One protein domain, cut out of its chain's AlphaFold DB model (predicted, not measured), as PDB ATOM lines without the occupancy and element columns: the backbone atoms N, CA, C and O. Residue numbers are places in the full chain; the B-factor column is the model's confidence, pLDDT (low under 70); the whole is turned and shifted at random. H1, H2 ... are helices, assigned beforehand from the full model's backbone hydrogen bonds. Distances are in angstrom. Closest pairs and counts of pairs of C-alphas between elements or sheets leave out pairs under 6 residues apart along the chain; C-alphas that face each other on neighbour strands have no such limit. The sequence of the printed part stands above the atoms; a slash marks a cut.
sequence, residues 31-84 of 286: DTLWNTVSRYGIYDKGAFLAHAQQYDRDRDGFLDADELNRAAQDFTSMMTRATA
ATOM      1  N   ASP A  31      29.027  15.137 -48.863       64.94
ATOM      2  CA  ASP A  31      27.766  14.404 -48.812       64.94
ATOM      3  C   ASP A  31      27.540  13.549 -47.549       64.94
ATOM      4  O   ASP A  31      26.419  13.518 -47.042       64.94
ATOM      5  N   THR A  32      28.547  12.858 -47.003       71.62
ATOM      6  CA  THR A  32      28.378  11.992 -45.810       71.62
ATOM      7  C   THR A  32      28.222  12.799 -44.526       71.62
ATOM      8  O   THR A  32      27.335  12.506 -43.717       71.62
ATOM      9  N   LEU A  33      29.014  13.863 -44.383       76.00
ATOM     10  CA  LEU A  33      28.909  14.820 -43.288       76.00
ATOM     11  C   LEU A  33      27.607  15.606 -43.373       76.00
ATOM     12  O   LEU A  33      26.895  15.738 -42.380       76.00
ATOM     13  N   TRP A  34      27.232  16.056 -44.566       75.19
ATOM     14  CA  TRP A  34      25.949  16.713 -44.776       75.19
ATOM     15  C   TRP A  34      24.770  15.809 -44.444       75.19
ATOM     16  O   TRP A  34      23.802  16.273 -43.840       75.19
ATOM     17  N   ASN A  35      24.835  14.525 -44.792       81.62
ATOM     18  CA  ASN A  35      23.762  13.582 -44.507       81.62
ATOM     19  C   ASN A  35      23.597  13.358 -42.999       81.62
ATOM     20  O   ASN A  35      22.475  13.392 -42.501       81.62
ATOM     21  N   THR A  36      24.686  13.179 -42.248       80.62
ATOM     22  CA  THR A  36      24.609  12.988 -40.791       80.62
ATOM     23  C   THR A  36      24.179  14.261 -40.073       80.62
ATOM     24  O   THR A  36      23.201  14.235 -39.331       80.62
ATOM     25  N   VAL A  37      24.817  15.394 -40.357       82.75
ATOM     26  CA  VAL A  37      24.486  16.700 -39.768       82.75
ATOM     27  C   VAL A  37      23.020  17.067 -40.037       82.75
ATOM     28  O   VAL A  37      22.310  17.475 -39.118       82.75
ATOM     29  N   SER A  38      22.520  16.816 -41.251       83.56
ATOM     30  CA  SER A  38      21.111  17.058 -41.597       83.56
ATOM     31  C   SER A  38      20.152  16.080 -40.913       83.56
ATOM     32  O   SER A  38      19.086  16.494 -40.464       83.56
ATOM     33  N   ARG A  39      20.509  14.791 -40.797       82.94
ATOM     34  CA  ARG A  39      19.694  13.789 -40.077       82.94
ATOM     35  C   ARG A  39      19.530  14.125 -38.601       82.94
ATOM     36  O   ARG A  39      18.459  13.892 -38.051       82.94
ATOM     37  N   TYR A  40      20.584  14.649 -37.981       81.44
ATOM     38  CA  TYR A  40      20.600  15.020 -36.569       81.44
ATOM     39  C   TYR A  40      20.172  16.475 -36.315       81.44
ATOM     40  O   TYR A  40      20.102  16.893 -35.164       81.44
ATOM     41  N   GLY A  41      19.844  17.245 -37.362       83.00
ATOM     42  CA  GLY A  41      19.384  18.632 -37.227       83.00
ATOM     43  C   GLY A  41      20.450  19.576 -36.663       83.00
ATOM     44  O   GLY A  41      20.124  20.529 -35.959       83.00
ATOM     45  N   ILE A  42      21.724  19.299 -36.935       82.69
ATOM     46  CA  ILE A  42      22.856  20.096 -36.468       82.69
ATOM     47  C   ILE A  42      23.071  21.251 -37.458       82.69
ATOM     48  O   ILE A  42      23.323  21.029 -38.637       82.69
ATOM     49  N   TYR A  43      22.970  22.498 -36.997       80.81
ATOM     50  CA  TYR A  43      23.110  23.677 -37.870       80.81
ATOM     51  C   TYR A  43      24.512  24.300 -37.820       80.81
ATOM     52  O   TYR A  43      24.958  24.894 -38.802       80.81
ATOM     53  N   ASP A  44      25.225  24.136 -36.702       82.00
ATOM     54  CA  ASP A  44      26.591  24.631 -36.530       82.00
ATOM     55  C   ASP A  44      27.612  23.542 -36.880       82.00
ATOM     56  O   ASP A  44      27.980  22.697 -36.058       82.00
ATOM     57  N   LYS A  45      28.066  23.567 -38.137       78.69
ATOM     58  CA  LYS A  45      29.025  22.582 -38.647       78.69
ATOM     59  C   LYS A  45      30.420  22.743 -38.065       78.69
ATOM     60  O   LYS A  45      31.108  21.745 -37.889       78.69
ATOM     61  N   GLY A  46      30.847  23.978 -37.810       79.12
ATOM     62  CA  GLY A  46      32.189  24.252 -37.302       79.12
ATOM     63  C   GLY A  46      32.340  23.722 -35.882       79.12
ATOM     64  O   GLY A  46      33.305  23.020 -35.582       79.12
ATOM     65  N   ALA A  47      31.335  23.978 -35.040       82.19
ATOM     66  CA  ALA A  47      31.286  23.444 -33.685       82.19
ATOM     67  C   ALA A  47      31.180  21.912 -33.673       82.19
ATOM     68  O   ALA A  47      31.893  21.252 -32.917       82.19
ATOM     69  N   PHE A  48      30.339  21.339 -34.542       85.06
ATOM     70  CA  PHE A  48      30.213  19.890 -34.661       85.06
ATOM     71  C   PHE A  48      31.522  19.225 -35.091       85.06
ATOM     72  O   PHE A  48      31.936  18.251 -34.475       85.06
ATOM     73  N   LEU A  49      32.203  19.762 -36.105       83.88
ATOM     74  CA  LEU A  49      33.444  19.186 -36.614       83.88
ATOM     75  C   LEU A  49      34.568  19.243 -35.570       83.88
ATOM     76  O   LEU A  49      35.292  18.267 -35.400       83.88
ATOM     77  N   ALA A  50      34.678  20.347 -34.827       83.94
ATOM     78  CA  ALA A  50      35.632  20.470 -33.726       83.94
ATOM     79  C   ALA A  50      35.366  19.453 -32.599       83.94
ATOM     80  O   ALA A  50      36.304  18.925 -32.005       83.94
ATOM     81  N   HIS A  51      34.092  19.151 -32.322       84.50
ATOM     82  CA  HIS A  51      33.699  18.108 -31.369       84.50
ATOM     83  C   HIS A  51      33.989  16.705 -31.911       84.50
ATOM     84  O   HIS A  51      34.539  15.857 -31.210       84.50
ATOM     85  N   ALA A  52      33.674  16.476 -33.184       86.06
ATOM     86  CA  ALA A  52      33.821  15.188 -33.841       86.06
ATOM     87  C   ALA A  52      35.288  14.752 -33.961       86.06
ATOM     88  O   ALA A  52      35.558  13.566 -33.850       86.06
ATOM     89  N   GLN A  53      36.248  15.678 -34.063       83.62
ATOM     90  CA  GLN A  53      37.689  15.363 -34.071       83.62
ATOM     91  C   GLN A  53      38.164  14.544 -32.857       83.62
ATOM     92  O   GLN A  53      39.184  13.867 -32.931       83.62
ATOM     93  N   GLN A  54      37.446  14.581 -31.731       85.19
ATOM     94  CA  GLN A  54      37.778  13.779 -30.544       85.19
ATOM     95  C   GLN A  54      37.402  12.299 -30.691       85.19
ATOM     96  O   GLN A  54      37.839  11.469 -29.891       85.19
ATOM     97  N   TYR A  55      36.577  11.984 -31.688       85.19
ATOM     98  CA  TYR A  55      36.052  10.653 -31.961       85.19
ATOM     99  C   TYR A  55      36.902   9.865 -32.959       85.19
ATOM    100  O   TYR A  55      36.627   8.682 -33.133       85.19
ATOM    101  N   ASP A  56      37.942  10.487 -33.522       84.00
ATOM    102  CA  ASP A  56      38.946   9.853 -34.380       84.00
ATOM    103  C   ASP A  56      39.791   8.872 -33.547       84.00
ATOM    104  O   ASP A  56      40.657   9.257 -32.742       84.00
ATOM    105  N   ARG A  57      39.468   7.581 -33.662       80.50
ATOM    106  CA  ARG A  57      40.020   6.537 -32.796       80.50
ATOM    107  C   ARG A  57      41.361   6.020 -33.292       80.50
ATOM    108  O   ARG A  57      42.190   5.624 -32.463       80.50
ATOM    109  N   ASP A  58      41.563   5.970 -34.599       81.88
ATOM    110  CA  ASP A  58      42.808   5.523 -35.218       81.88
ATOM    111  C   ASP A  58      43.767   6.676 -35.545       81.88
ATOM    112  O   ASP A  58      44.955   6.424 -35.772       81.88
ATOM    113  N   ARG A  59      43.319   7.926 -35.380       79.62
ATOM    114  CA  ARG A  59      44.108   9.157 -35.537       79.62
ATOM    115  C   ARG A  59      44.746   9.253 -36.908       79.62
ATOM    116  O   ARG A  59      45.859   9.779 -37.044       79.62
ATOM    117  N   ASP A  60      44.071   8.709 -37.906       80.19
ATOM    118  CA  ASP A  60      44.490   8.810 -39.293       80.19
ATOM    119  C   ASP A  60      44.107  10.174 -39.898       80.19
ATOM    120  O   ASP A  60      44.576  10.521 -40.985       80.19
ATOM    121  N   GLY A  61      43.358  10.989 -39.141       74.31
ATOM    122  CA  GLY A  61      42.839  12.279 -39.569       74.31
ATOM    123  C   GLY A  61      41.496  12.168 -40.288       74.31
ATOM    124  O   GLY A  61      41.044  13.177 -40.828       74.31
ATOM    125  N   PHE A  62      40.870  10.985 -40.282       75.75
ATOM    126  CA  PHE A  62      39.615  10.654 -40.940       75.75
ATOM    127  C   PHE A  62      38.644   9.899 -40.001       75.75
ATOM    128  O   PHE A  62      38.620   8.684 -39.918       75.75
ATOM    129  N   LEU A  63      37.694  10.623 -39.420       78.38
ATOM    130  CA  LEU A  63      36.412  10.110 -38.923       78.38
ATOM    131  C   LEU A  63      35.646   9.255 -39.944       78.38
ATOM    132  O   LEU A  63      35.198   9.767 -40.975       78.38
ATOM    133  N   ASP A  64      35.406   7.991 -39.621       81.81
ATOM    134  CA  ASP A  64      34.533   7.121 -40.409       81.81
ATOM    135  C   ASP A  64      33.028   7.384 -40.149       81.81
ATOM    136  O   ASP A  64      32.626   8.222 -39.335       81.81
ATOM    137  N   ALA A  65      32.149   6.679 -40.869       81.69
ATOM    138  CA  ALA A  65      30.702   6.859 -40.733       81.69
ATOM    139  C   ALA A  65      30.171   6.492 -39.334       81.69
ATOM    140  O   ALA A  65      29.171   7.068 -38.895       81.69
ATOM    141  N   ASP A  66      30.809   5.549 -38.639       83.56
ATOM    142  CA  ASP A  66      30.402   5.111 -37.306       83.56
ATOM    143  C   ASP A  66      30.857   6.117 -36.235       83.56
ATOM    144  O   ASP A  66      30.079   6.472 -35.342       83.56
ATOM    145  N   GLU A  67      32.074   6.645 -36.354       86.81
ATOM    146  CA  GLU A  67      32.640   7.697 -35.509       86.81
ATOM    147  C   GLU A  67      31.880   9.012 -35.666       86.81
ATOM    148  O   GLU A  67      31.485   9.623 -34.671       86.81
ATOM    149  N   LEU A  68      31.574   9.403 -36.903       86.00
ATOM    150  CA  LEU A  68      30.781  10.588 -37.215       86.00
ATOM    151  C   LEU A  68      29.354  10.478 -36.659       86.00
ATOM    152  O   LEU A  68      28.816  11.439 -36.109       86.00
ATOM    153  N   ASN A  69      28.732   9.301 -36.772       85.50
ATOM    154  CA  ASN A  69      27.401   9.046 -36.226       85.50
ATOM    155  C   ASN A  69      27.407   9.105 -34.690       85.50
ATOM    156  O   ASN A  69      26.507   9.689 -34.085       85.50
ATOM    157  N   ARG A  70      28.450   8.560 -34.054       86.88
ATOM    158  CA  ARG A  70      28.637   8.630 -32.601       86.88
ATOM    159  C   ARG A  70      28.871  10.062 -32.125       86.88
ATOM    160  O   ARG A  70      28.242  10.483 -31.155       86.88
ATOM    161  N   ALA A  71      29.707  10.816 -32.833       88.75
ATOM    162  CA  ALA A  71      29.938  12.229 -32.571       88.75
ATOM    163  C   ALA A  71      28.645  13.042 -32.723       88.75
ATOM    164  O   ALA A  71      28.360  13.896 -31.889       88.75
ATOM    165  N   ALA A  72      27.835  12.769 -33.753       87.19
ATOM    166  CA  ALA A  72      26.580  13.480 -33.999       87.19
ATOM    167  C   ALA A  72      25.534  13.201 -32.915       87.19
ATOM    168  O   ALA A  72      24.868  14.128 -32.450       87.19
ATOM    169  N   GLN A  73      25.420  11.950 -32.461       88.88
ATOM    170  CA  GLN A  73      24.549  11.585 -31.341       88.88
ATOM    171  C   GLN A  73      24.957  12.282 -30.046       88.88
ATOM    172  O   GLN A  73      24.099  12.815 -29.339       88.88
ATOM    173  N   ASP A  74      26.253  12.301 -29.745       88.12
ATOM    174  CA  ASP A  74      26.769  12.941 -28.540       88.12
ATOM    175  C   ASP A  74      26.612  14.465 -28.602       88.12
ATOM    176  O   ASP A  74      26.083  15.067 -27.673       88.12
ATOM    177  N   PHE A  75      26.942  15.082 -29.739       87.25
ATOM    178  CA  PHE A  75      26.765  16.518 -29.959       87.25
ATOM    179  C   PHE A  75      25.296  16.938 -29.850       87.25
ATOM    180  O   PHE A  75      24.973  17.933 -29.202       87.25
ATOM    181  N   THR A  76      24.382  16.150 -30.422       86.50
ATOM    182  CA  THR A  76      22.937  16.393 -30.302       86.50
ATOM    183  C   THR A  76      22.481  16.229 -28.856       86.50
ATOM    184  O   THR A  76      21.720  17.055 -28.359       86.50
ATOM    185  N   SER A  77      22.973  15.216 -28.141       85.06
ATOM    186  CA  SER A  77      22.658  15.006 -26.720       85.06
ATOM    187  C   SER A  77      23.176  16.152 -25.847       85.06
ATOM    188  O   SER A  77      22.461  16.629 -24.966       85.06
ATOM    189  N   MET A  78      24.385  16.644 -26.128       82.62
ATOM    190  CA  MET A  78      24.987  17.801 -25.469       82.62
ATOM    191  C   MET A  78      24.181  19.075 -25.735       82.62
ATOM    192  O   MET A  78      23.853  19.784 -24.787       82.62
ATOM    193  N   MET A  79      23.805  19.336 -26.991       79.00
ATOM    194  CA  MET A  79      22.950  20.470 -27.363       79.00
ATOM    195  C   MET A  79      21.581  20.376 -26.691       79.00
ATOM    196  O   MET A  79      21.128  21.348 -26.101       79.00
ATOM    197  N   THR A  80      20.962  19.195 -26.681       72.94
ATOM    198  CA  THR A  80      19.651  18.981 -26.046       72.94
ATOM    199  C   THR A  80      19.720  19.229 -24.537       72.94
ATOM    200  O   THR A  80      18.853  19.901 -23.980       72.94
ATOM    201  N   ARG A  81      20.787  18.758 -23.875       66.62
ATOM    202  CA  ARG A  81      21.036  19.016 -22.450       66.62
ATOM    203  C   ARG A  81      21.318  20.493 -22.166       66.62
ATOM    204  O   ARG A  81      20.865  20.996 -21.147       66.62
ATOM    205  N   ALA A  82      22.034  21.183 -23.052       59.91
ATOM    206  CA  ALA A  82      22.332  22.610 -22.925       59.91
ATOM    207  C   ALA A  82      21.117  23.510 -23.220       59.91
ATOM    208  O   ALA A  82      21.055  24.631 -22.725       59.91
ATOM    209  N   THR A  83      20.145  23.028 -24.002       54.84
ATOM    210  CA  THR A  83      18.877  23.728 -24.271       54.84
ATOM    211  C   THR A  83      17.782  23.448 -23.247       54.84
ATOM    212  O   THR A  83      16.705  24.035 -23.356       54.84
ATOM    213  N   ALA A  84      18.016  22.571 -22.264       53.31
ATOM    214  CA  ALA A  84      17.131  22.512 -21.110       53.31
ATOM    215  C   ALA A  84      17.166  23.905 -20.457       53.31
ATOM    216  O   ALA A  84      18.259  24.374 -20.124       53.31
TER     217      ALA A  84
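What this domain is: This is residues 31 to 84 of the 286 residues of an uncharacterized protein of Candidatus Poseidoniales archaeon (UniProt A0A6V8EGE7). Two shorter helices, H1 and H2, pack on residues 65 to 75 of one long helix, H3, H1 nearly alongside it and H2 crossing it steeply. The loop of residues 56 to 64, with Asp 60, makes one end of the long axis, and the last printed residues, 83 and 84, which follow H3, make the other. The 54 printed residues, all helix in class, are compact, radius of gyration of the C-alphas 10.7 A, with an elongated outline of 35 by 21 by 18 A.

Where its parts are: H1, residues 31 to 39, begins at C-alpha 31 (27.766, 14.404, -48.812). H2 is residues 45 to 55, 15.4 A long. H3, residues 65 to 82, is 25.2 A long and ends at C-alpha 82 (22.332, 22.610, -22.925).

How they stand to each other: H1 touches H3, whose residues 65 to 72 alone take part; the closest C-alphas, of Thr 36 and Asn 69, are 6.6 A apart. They run the same way at a shallow tilt of 32 degrees, only just short of steep. H2 touches H3, with its residues 67 to 75 alone, closest at the C-alphas of Ala 52 and Ala 71, 5.0 A; the tilt is steep, 63 degrees, opposite ways. H1 and H2 are close but not clearly touching, about perpendicular at 78 degrees. Every O i to N i+4 pair is within hydrogen-bond range in H1 and H3, and 5 of 7 in H2.

The domain as a whole: The C-alphas of Asp 60 and Ala 84 are farthest apart, 35.6 A. The printed part has no cut and no long link. The pLDDT is under 70 at residue 31 and residues 81 to 84.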